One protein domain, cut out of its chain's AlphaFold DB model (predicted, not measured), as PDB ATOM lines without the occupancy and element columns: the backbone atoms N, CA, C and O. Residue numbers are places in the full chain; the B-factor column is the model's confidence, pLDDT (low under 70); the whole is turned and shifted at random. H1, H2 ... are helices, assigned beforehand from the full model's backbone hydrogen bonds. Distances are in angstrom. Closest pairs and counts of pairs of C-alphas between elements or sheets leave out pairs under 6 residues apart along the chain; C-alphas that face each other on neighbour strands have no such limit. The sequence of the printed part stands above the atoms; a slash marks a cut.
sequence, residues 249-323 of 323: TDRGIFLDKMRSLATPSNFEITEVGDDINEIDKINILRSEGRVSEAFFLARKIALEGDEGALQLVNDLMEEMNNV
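What this domain is: This is residues 249 to 323 of the 323 residues of an uncharacterized protein of Euryarchaeota archaeon (UniProt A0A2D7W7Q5). Four helices lie with their axes roughly aligned: H3 is in the middle, H1 and H4 pack on opposite sides of it, and H2 packs on a third side. H2, H3 and H4 form an up-and-down bundle, each running against the one before it, and a long loop, residues 263 to 277, joins H1 to H2. The printed part has 75 residues with four named helices, H1 to H4 in order, and no named strand; the class is all helix. It is compact, with a radius of gyration of the C-alphas of 11.8 A, and rounded, spanning 32 by 29 by 22 A.

How they stand to each other: H1, residues 249 to 262, touches the hub H3, residues 291 to 304, at a shallow tilt of 9 degrees, opposite ways; their closest C-alphas, of Arg 259 and Glu 293, are 4.9 A apart. H2, residues 278 to 287, forms a helical hairpin with H3 at a shallow tilt of 16 degrees; the closest C-alphas, of Ile 282 and Ala 294, are 4.9 A apart. H3 and H4, residues 307 to 321, form another at 25 degrees, with the C-alphas of Ala 302 and Ala 309 closest at 4.8 A. H2 and H4 are close but not clearly touching: the closest C-alphas, of Ile 279 and Ala 309, are 7.9 A apart. H1 is apart from H2 and from H4. Every O i to N i+4 pair is within hydrogen-bond range in H1, H2 and H3; in H4, 10 of 11 are.

Where its parts are: H1 begins at C-alpha 249 (45.008, -56.977, 42.408) and is 19.9 A long. H2 measures 14.4 A and H3 20.0 A. H4, 22.4 A, ends at C-alpha 321 (55.344, -43.429, 19.567).

The domain as a whole: The farthest C-alphas, of Asn 266 and Glu 307, are 33.4 A apart. The printed part has no cut. The link H1 to H2 is long; the other two are tight. Mean pLDDT of the printed part is 87.2, and residues 266 to 274 and residue 323 are under 70.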
ATOM      1  N   THR A 249      45.444 -58.126  41.594       94.31
ATOM      2  CA  THR A 249      45.008 -56.977  42.408       94.31
ATOM      3  C   THR A 249      46.120 -55.951  42.636       94.31
ATOM      4  O   THR A 249      45.906 -54.759  42.448       94.31
ATOM      5  N   ASP A 250      47.323 -56.403  42.989       94.50
ATOM      6  CA  ASP A 250      48.451 -55.522  43.318       94.50
ATOM      7  C   ASP A 250      49.001 -54.836  42.059       94.50
ATOM      8  O   ASP A 250      49.366 -53.658  42.077       94.50
ATOM      9  N   ARG A 251      48.997 -55.566  40.937       96.25
ATOM     10  CA  ARG A 251      49.330 -55.039  39.607       96.25
ATOM     11  C   ARG A 251      48.311 -53.991  39.149       96.25
ATOM     12  O   ARG A 251      48.708 -52.945  38.647       96.25
ATOM     13  N   GLY A 252      47.020 -54.222  39.396       96.25
ATOM     14  CA  GLY A 252      45.956 -53.246  39.144       96.25
ATOM     15  C   GLY A 252      46.142 -51.954  39.946       96.25
ATOM     16  O   GLY A 252      46.095 -50.870  39.370       96.25
ATOM     17  N   ILE A 253      46.470 -52.053  41.242       96.00
ATOM     18  CA  ILE A 253      46.766 -50.884  42.096       96.00
ATOM     19  C   ILE A 253      47.961 -50.089  41.555       96.00
ATOM     20  O   ILE A 253      47.949 -48.856  41.563       96.00
ATOM     21  N   PHE A 254      49.007 -50.775  41.083       96.94
ATOM     22  CA  PHE A 254      50.141 -50.112  40.448       96.94
ATOM     23  C   PHE A 254      49.709 -49.332  39.199       96.94
ATOM     24  O   PHE A 254      50.067 -48.160  39.073       96.94
ATOM     25  N   LEU A 255      48.912 -49.941  38.317       97.19
ATOM     26  CA  LEU A 255      48.409 -49.292  37.104       97.19
ATOM     27  C   LEU A 255      47.514 -48.088  37.423       97.19
ATOM     28  O   LEU A 255      47.712 -47.032  36.831       97.19
ATOM     29  N   ASP A 256      46.616 -48.187  38.407       95.38
ATOM     30  CA  ASP A 256      45.790 -47.055  38.856       95.38
ATOM     31  C   ASP A 256      46.645 -45.904  39.403       95.38
ATOM     32  O   ASP A 256      46.401 -44.730  39.114       95.38
ATOM     33  N   LYS A 257      47.697 -46.226  40.165       95.56
ATOM     34  CA  LYS A 257      48.637 -45.217  40.660       95.56
ATOM     35  C   LYS A 257      49.363 -44.529  39.508       95.56
ATOM     36  O   LYS A 257      49.475 -43.307  39.516       95.56
ATOM     37  N   MET A 258      49.841 -45.284  38.524       97.06
ATOM     38  CA  MET A 258      50.491 -44.716  37.344       97.06
ATOM     39  C   MET A 258      49.522 -43.869  36.515       97.06
ATOM     40  O   MET A 258      49.874 -42.756  36.143       97.06
ATOM     41  N   ARG A 259      48.277 -44.325  36.340       94.88
ATOM     42  CA  ARG A 259      47.191 -43.566  35.709       94.88
ATOM     43  C   ARG A 259      46.993 -42.204  36.376       94.88
ATOM     44  O   ARG A 259      47.001 -41.190  35.693       94.88
ATOM     45  N   SER A 260      46.917 -42.162  37.708       92.06
ATOM     46  CA  SER A 260      46.733 -40.906  38.459       92.06
ATOM     47  C   SER A 260      47.883 -39.898  38.312       92.06
ATOM     48  O   SER A 260      47.705 -38.718  38.593       92.06
ATOM     49  N   LEU A 261      49.067 -40.357  37.897       93.69
ATOM     50  CA  LEU A 261      50.251 -39.524  37.677       93.69
ATOM     51  C   LEU A 261      50.444 -39.151  36.199       93.69
ATOM     52  O   LEU A 261      51.301 -38.323  35.893       93.69
ATOM     53  N   ALA A 262      49.703 -39.792  35.291       93.12
ATOM     54  CA  ALA A 262      49.891 -39.671  33.849       93.12
ATOM     55  C   ALA A 262      49.380 -38.343  33.283       93.12
ATOM     56  O   ALA A 262      49.871 -37.906  32.246       93.12
ATOM     57  N   THR A 263      48.438 -37.704  33.976       86.81
ATOM     58  CA  THR A 263      47.843 -36.437  33.547       86.81
ATOM     59  C   THR A 263      48.465 -35.282  34.326       86.81
ATOM     60  O   THR A 263      48.437 -35.293  35.563       86.81
ATOM     61  N   PRO A 264      49.072 -34.299  33.634       79.75
ATOM     62  CA  PRO A 264      49.627 -33.115  34.270       79.75
ATOM     63  C   PRO A 264      48.566 -32.371  35.085       79.75
ATOM     64  O   PRO A 264      47.427 -32.209  34.659       79.75
ATOM     65  N   SER A 265      48.935 -31.872  36.261       73.69
ATOM     66  CA  SER A 265      47.991 -31.223  37.187       73.69
ATOM     67  C   SER A 265      47.400 -29.900  36.682       73.69
ATOM     68  O   SER A 265      46.514 -29.347  37.322       73.69
ATOM     69  N   ASN A 266      47.936 -29.353  35.591       68.62
ATOM     70  CA  ASN A 266      47.447 -28.152  34.917       68.62
ATOM     71  C   ASN A 266      46.396 -28.445  33.836       68.62
ATOM     72  O   ASN A 266      45.872 -27.489  33.275       68.62
ATOM     73  N   PHE A 267      46.098 -29.712  33.532       69.00
ATOM     74  CA  PHE A 267      44.973 -30.052  32.664       69.00
ATOM     75  C   PHE A 267      43.653 -29.835  33.406       69.00
ATOM     76  O   PHE A 267      43.486 -30.292  34.539       69.00
ATOM     77  N   GLU A 268      42.702 -29.169  32.753       64.31
ATOM     78  CA  GLU A 268      41.314 -29.174  33.205       64.31
ATOM     79  C   GLU A 268      40.754 -30.585  33.014       64.31
ATOM     80  O   GLU A 268      40.712 -31.117  31.906       64.31
ATOM     81  N   ILE A 269      40.380 -31.225  34.119       66.81
ATOM     82  CA  ILE A 269      39.837 -32.579  34.101       66.81
ATOM     83  C   ILE A 269      38.325 -32.462  33.965       66.81
ATOM     84  O   ILE A 269      37.651 -32.031  34.902       66.81
ATOM     85  N   THR A 270      37.775 -32.903  32.835       64.31
ATOM     86  CA  THR A 270      36.350 -33.229  32.779       64.31
ATOM     87  C   THR A 270      36.126 -34.446  33.674       64.31
ATOM     88  O   THR A 270      36.707 -35.510  33.437       64.31
ATOM     89  N   GLU A 271      35.322 -34.313  34.733       62.16
ATOM     90  CA  GLU A 271      34.923 -35.473  35.533       62.16
ATOM     91  C   GLU A 271      34.105 -36.418  34.651       62.16
ATOM     92  O   GLU A 271      32.975 -36.133  34.250       62.16
ATOM     93  N   VAL A 272      34.709 -37.553  34.312       63.31
ATOM     94  CA  VAL A 272      34.042 -38.615  33.569       63.31
ATOM     95  C   VAL A 272      33.138 -39.342  34.557       63.31
ATOM     96  O   VAL A 272      33.634 -40.030  35.448       63.31
ATOM     97  N   GLY A 273      31.822 -39.158  34.423       64.25
ATOM     98  CA  GLY A 273      30.832 -39.750  35.324       64.25
ATOM     99  C   GLY A 273      31.017 -41.260  35.503       64.25
ATOM    100  O   GLY A 273      31.379 -41.979  34.564       64.25
ATOM    101  N   ASP A 274      30.755 -41.750  36.716       66.94
ATOM    102  CA  ASP A 274      30.984 -43.152  37.082       66.94
ATOM    103  C   ASP A 274      30.177 -44.140  36.224       66.94
ATOM    104  O   ASP A 274      30.660 -45.245  35.973       66.94
ATOM    105  N   ASP A 275      29.034 -43.704  35.687       75.12
ATOM    106  CA  ASP A 275      28.113 -44.487  34.847       75.12
ATOM    107  C   ASP A 275      28.645 -44.796  33.432       75.12
ATOM    108  O   ASP A 275      28.032 -45.565  32.688       75.12
ATOM    109  N   ILE A 276      29.774 -44.204  33.032       81.50
ATOM    110  CA  ILE A 276      30.383 -44.426  31.716       81.50
ATOM    111  C   ILE A 276      31.185 -45.738  31.734       81.50
ATOM    112  O   ILE A 276      32.013 -45.964  32.622       81.50
ATOM    113  N   ASN A 277      30.974 -46.596  30.731       87.38
ATOM    114  CA  ASN A 277      31.753 -47.825  30.546       87.38
ATOM    115  C   ASN A 277      33.250 -47.498  30.375       87.38
ATOM    116  O   ASN A 277      33.608 -46.525  29.718       87.38
ATOM    117  N   GLU A 278      34.144 -48.318  30.928       87.88
ATOM    118  CA  GLU A 278      35.593 -48.101  30.909       87.88
ATOM    119  C   GLU A 278      36.183 -47.916  29.500       87.88
ATOM    120  O   GLU A 278      37.085 -47.098  29.326       87.88
ATOM    121  N   ILE A 279      35.643 -48.593  28.480       89.38
ATOM    122  CA  ILE A 279      36.066 -48.384  27.084       89.38
ATOM    123  C   ILE A 279      35.715 -46.974  26.587       89.38
ATOM    124  O   ILE A 279      36.526 -46.321  25.927       89.38
ATOM    125  N   ASP A 280      34.536 -46.464  26.938       89.56
ATOM    126  CA  ASP A 280      34.142 -45.098  26.593       89.56
ATOM    127  C   ASP A 280      34.996 -44.078  27.358       89.56
ATOM    128  O   ASP A 280      35.408 -43.070  26.781       89.56
ATOM    129  N   LYS A 281      35.369 -44.380  28.613       91.00
ATOM    130  CA  LYS A 281      36.333 -43.569  29.378       91.00
ATOM    131  C   LYS A 281      37.680 -43.482  28.653       91.00
ATOM    132  O   LYS A 281      38.228 -42.389  28.537       91.00
ATOM    133  N   ILE A 282      38.193 -44.593  28.111       92.69
ATOM    134  CA  ILE A 282      39.422 -44.600  27.295       92.69
ATOM    135  C   ILE A 282      39.280 -43.661  26.093       92.69
ATOM    136  O   ILE A 282      40.173 -42.856  25.842       92.69
ATOM    137  N   ASN A 283      38.166 -43.726  25.360       91.75
ATOM    138  CA  ASN A 283      37.959 -42.889  24.177       91.75
ATOM    139  C   ASN A 283      37.866 -41.394  24.515       91.75
ATOM    140  O   ASN A 283      38.436 -40.577  23.790       91.75
ATOM    141  N   ILE A 284      37.219 -41.036  25.629       90.62
ATOM    142  CA  ILE A 284      37.182 -39.653  26.127       90.62
ATOM    143  C   ILE A 284      38.602 -39.171  26.433       90.62
ATOM    144  O   ILE A 284      39.028 -38.156  25.882       90.62
ATOM    145  N   LEU A 285      39.369 -39.938  27.217       91.56
ATOM    146  CA  LEU A 285      40.753 -39.600  27.564       91.56
ATOM    147  C   LEU A 285      41.618 -39.382  26.315       91.56
ATOM    148  O   LEU A 285      42.375 -38.418  26.248       91.56
ATOM    149  N   ARG A 286      41.475 -40.237  25.295       91.56
ATOM    150  CA  ARG A 286      42.171 -40.075  24.008       91.56
ATOM    151  C   ARG A 286      41.796 -38.775  23.308       91.56
ATOM    152  O   ARG A 286      42.680 -38.059  22.854       91.56
ATOM    153  N   SER A 287      40.503 -38.449  23.246       90.06
ATOM    154  CA  SER A 287      40.024 -37.218  22.601       90.06
ATOM    155  C   SER A 287      40.505 -35.939  23.298       90.06
ATOM    156  O   SER A 287      40.698 -34.922  22.638       90.06
ATOM    157  N   GLU A 288      40.768 -36.012  24.606       88.50
ATOM    158  CA  GLU A 288      41.354 -34.931  25.411       88.50
ATOM    159  C   GLU A 288      42.899 -34.899  25.347       88.50
ATOM    160  O   GLU A 288      43.530 -34.097  26.032       88.50
ATOM    161  N   GLY A 289      43.540 -35.781  24.569       88.62
ATOM    162  CA  GLY A 289      45.001 -35.883  24.488       88.62
ATOM    163  C   GLY A 289      45.663 -36.570  25.691       88.62
ATOM    164  O   GLY A 289      46.889 -36.634  25.775       88.62
ATOM    165  N   ARG A 290      44.884 -37.152  26.612       91.12
ATOM    166  CA  ARG A 290      45.349 -37.863  27.821       91.12
ATOM    167  C   ARG A 290      45.715 -39.318  27.508       91.12
ATOM    168  O   ARG A 290      45.290 -40.261  28.181       91.12
ATOM    169  N   VAL A 291      46.528 -39.509  26.469       93.44
ATOM    170  CA  VAL A 291      46.868 -40.825  25.895       93.44
ATOM    171  C   VAL A 291      47.558 -41.733  26.917       93.44
ATOM    172  O   VAL A 291      47.212 -42.908  27.035       93.44
ATOM    173  N   SER A 292      48.486 -41.198  27.717       94.75
ATOM    174  CA  SER A 292      49.180 -41.969  28.758       94.75
ATOM    175  C   SER A 292      48.228 -42.466  29.852       94.75
ATOM    176  O   SER A 292      48.368 -43.589  30.340       94.75
ATOM    177  N   GLU A 293      47.227 -41.667  30.221       94.81
ATOM    178  CA  GLU A 293      46.204 -42.077  31.184       94.81
ATOM    179  C   GLU A 293      45.310 -43.179  30.607       94.81
ATOM    180  O   GLU A 293      45.103 -44.215  31.250       94.81
ATOM    181  N   ALA A 294      44.852 -42.983  29.366       95.12
ATOM    182  CA  ALA A 294      44.079 -43.964  28.618       95.12
ATOM    183  C   ALA A 294      44.829 -45.301  28.516       95.12
ATOM    184  O   ALA A 294      44.239 -46.364  28.703       95.12
ATOM    185  N   PHE A 295      46.145 -45.252  28.297       96.50
ATOM    186  CA  PHE A 295      47.012 -46.424  28.218       96.50
ATOM    187  C   PHE A 295      47.047 -47.225  29.524       96.50
ATOM    188  O   PHE A 295      46.894 -48.448  29.495       96.50
ATOM    189  N   PHE A 296      47.214 -46.571  30.677       97.12
ATOM    190  CA  PHE A 296      47.208 -47.285  31.958       97.12
ATOM    191  C   PHE A 296      45.835 -47.872  32.293       97.12
ATOM    192  O   PHE A 296      45.777 -48.975  32.838       97.12
ATOM    193  N   LEU A 297      44.747 -47.180  31.932       95.50
ATOM    194  CA  LEU A 297      43.395 -47.723  32.054       95.50
ATOM    195  C   LEU A 297      43.222 -48.963  31.164       95.50
ATOM    196  O   LEU A 297      42.898 -50.027  31.680       95.50
ATOM    197  N   ALA A 298      43.545 -48.876  29.871       96.31
ATOM    198  CA  ALA A 298      43.461 -50.004  28.941       96.31
ATOM    199  C   ALA A 298      44.278 -51.215  29.419       96.31
ATOM    200  O   ALA A 298      43.796 -52.347  29.396       96.31
ATOM    201  N   ARG A 299      45.494 -50.989  29.933       96.12
ATOM    202  CA  ARG A 299      46.323 -52.058  30.511       96.12
ATOM    203  C   ARG A 299      45.689 -52.723  31.720       96.12
ATOM    204  O   ARG A 299      45.867 -53.926  31.893       96.12
ATOM    205  N   LYS A 300      45.007 -51.957  32.571       95.88
ATOM    206  CA  LYS A 300      44.329 -52.501  33.747       95.88
ATOM    207  C   LYS A 300      43.164 -53.397  33.333       95.88
ATOM    208  O   LYS A 300      43.088 -54.522  33.810       95.88
ATOM    209  N   ILE A 301      42.341 -52.951  32.388       94.31
ATOM    210  CA  ILE A 301      41.222 -53.747  31.861       94.31
ATOM    211  C   ILE A 301      41.749 -55.030  31.190       94.31
ATOM    212  O   ILE A 301      41.259 -56.129  31.441       94.31
ATOM    213  N   ALA A 302      42.829 -54.925  30.407       93.81
ATOM    214  CA  ALA A 302      43.472 -56.086  29.787       93.81
ATOM    215  C   ALA A 302      44.033 -57.075  30.826       93.81
ATOM    216  O   ALA A 302      43.952 -58.291  30.651       93.81
ATOM    217  N   LEU A 303      44.582 -56.565  31.932       93.31
ATOM    218  CA  LEU A 303      45.048 -57.368  33.063       93.31
ATOM    219  C   LEU A 303      43.895 -58.125  33.758       93.31
ATOM    220  O   LEU A 303      44.129 -59.201  34.314       93.31
ATOM    221  N   GLU A 304      42.677 -57.585  33.722       89.94
ATOM    222  CA  GLU A 304      41.460 -58.188  34.283       89.94
ATOM    223  C   GLU A 304      40.806 -59.226  33.346       89.94
ATOM    224  O   GLU A 304      39.948 -59.989  33.790       89.94
ATOM    225  N   GLY A 305      41.288 -59.344  32.103       85.19
ATOM    226  CA  GLY A 305      40.956 -60.436  31.181       85.19
ATOM    227  C   GLY A 305      40.115 -60.047  29.965       85.19
ATOM    228  O   GLY A 305      39.652 -60.942  29.260       85.19
ATOM    229  N   ASP A 306      39.916 -58.756  29.696       83.38
ATOM    230  CA  ASP A 306      39.220 -58.303  28.488       83.38
ATOM    231  C   ASP A 306      40.156 -58.346  27.263       83.38
ATOM    232  O   ASP A 306      41.136 -57.600  27.171       83.38
ATOM    233  N   GLU A 307      39.862 -59.226  26.300       75.12
ATOM    234  CA  GLU A 307      40.649 -59.350  25.065       75.12
ATOM    235  C   GLU A 307      40.561 -58.099  24.174       75.12
ATOM    236  O   GLU A 307      41.533 -57.760  23.496       75.12
ATOM    237  N   GLY A 308      39.438 -57.371  24.203       80.25
ATOM    238  CA  GLY A 308      39.271 -56.110  23.477       80.25
ATOM    239  C   GLY A 308      40.187 -55.007  24.010       80.25
ATOM    240  O   GLY A 308      40.688 -54.182  23.241       80.25
ATOM    241  N   ALA A 309      40.502 -55.039  25.307       88.25
ATOM    242  CA  ALA A 309      41.425 -54.090  25.921       88.25
ATOM    243  C   ALA A 309      42.884 -54.284  25.466       88.25
ATOM    244  O   ALA A 309      43.630 -53.308  25.396       88.25
ATOM    245  N   LEU A 310      43.302 -55.501  25.089       88.00
ATOM    246  CA  LEU A 310      44.655 -55.737  24.558       88.00
ATOM    247  C   LEU A 310      44.890 -55.009  23.233       88.00
ATOM    248  O   LEU A 310      45.976 -54.466  23.018       88.00
ATOM    249  N   GLN A 311      43.880 -54.970  22.359       91.12
ATOM    250  CA  GLN A 311      43.979 -54.219  21.110       91.12
ATOM    251  C   GLN A 311      44.125 -52.719  21.389       91.12
ATOM    252  O   GLN A 311      45.027 -52.088  20.847       91.12
ATOM    253  N   LEU A 312      43.324 -52.177  22.313       93.75
ATOM    254  CA  LEU A 312      43.417 -50.771  22.717       93.75
ATOM    255  C   LEU A 312      44.789 -50.414  23.293       93.75
ATOM    256  O   LEU A 312      45.312 -49.341  23.004       93.75
ATOM    257  N   VAL A 313      45.402 -51.307  24.079       94.69
ATOM    258  CA  VAL A 313      46.772 -51.108  24.574       94.69
ATOM    259  C   VAL A 313      47.751 -50.952  23.409       94.69
ATOM    260  O   VAL A 313      48.576 -50.041  23.446       94.69
ATOM    261  N   ASN A 314      47.661 -51.792  22.375       92.31
ATOM    262  CA  ASN A 314      48.537 -51.699  21.204       92.31
ATOM    263  C   ASN A 314      48.321 -50.397  20.424       92.31
ATOM    264  O   ASN A 314      49.297 -49.707  20.134       92.31
ATOM    265  N   ASP A 315      47.066 -50.025  20.170       93.62
ATOM    266  CA  ASP A 315      46.726 -48.794  19.449       93.62
ATOM    267  C   ASP A 315      47.277 -47.554  20.181       93.62
ATOM    268  O   ASP A 315      47.910 -46.686  19.580       93.62
ATOM    269  N   LEU A 316      47.112 -47.501  21.509       95.12
ATOM    270  CA  LEU A 316      47.628 -46.418  22.352       95.12
ATOM    271  C   LEU A 316      49.162 -46.383  22.387       95.12
ATOM    272  O   LEU A 316      49.757 -45.308  22.451       95.12
ATOM    273  N   MET A 317      49.830 -47.540  22.337       92.19
ATOM    274  CA  MET A 317      51.291 -47.587  22.232       92.19
ATOM    275  C   MET A 317      51.797 -47.003  20.915       92.19
ATOM    276  O   MET A 317      52.805 -46.295  20.922       92.19
ATOM    277  N   GLU A 318      51.131 -47.302  19.802       90.75
ATOM    278  CA  GLU A 318      51.469 -46.718  18.504       90.75
ATOM    279  C   GLU A 318      51.251 -45.204  18.514       90.75
ATOM    280  O   GLU A 318      52.138 -44.459  18.097       90.75
ATOM    281  N   GLU A 319      50.131 -44.747  19.078       91.56
ATOM    282  CA  GLU A 319      49.808 -43.327  19.235       91.56
ATOM    283  C   GLU A 319      50.916 -42.576  19.992       91.56
ATOM    284  O   GLU A 319      51.451 -41.590  19.489       91.56
ATOM    285  N   MET A 320      51.374 -43.098  21.136       89.31
ATOM    286  CA  MET A 320      52.446 -42.479  21.933       89.31
ATOM    287  C   MET A 320      53.833 -42.486  21.270       89.31
ATOM    288  O   MET A 320      54.708 -41.720  21.676       89.31
ATOM    289  N   ASN A 321      54.075 -43.372  20.300       81.06
ATOM    290  CA  ASN A 321      55.344 -43.429  19.567       81.06
ATOM    291  C   ASN A 321      55.384 -42.464  18.374       81.06
ATOM    292  O   ASN A 321      56.470 -42.170  17.873       81.06
ATOM    293  N   ASN A 322      54.223 -41.976  17.934       70.19
ATOM    294  CA  ASN A 322      54.079 -41.067  16.798       70.19
ATOM    295  C   ASN A 322      54.078 -39.576  17.202       70.19
ATOM    296  O   ASN A 322      53.906 -38.724  16.329       70.19
ATOM    297  N   VAL A 323      54.286 -39.267  18.493       56.47
ATOM    298  CA  VAL A 323      54.256 -37.915  19.098       56.47
ATOM    299  C   VAL A 323      55.580 -37.558  19.769       56.47
ATOM    300  O   VAL A 323      56.182 -36.532  19.395       56.47
TER     301      VAL A 323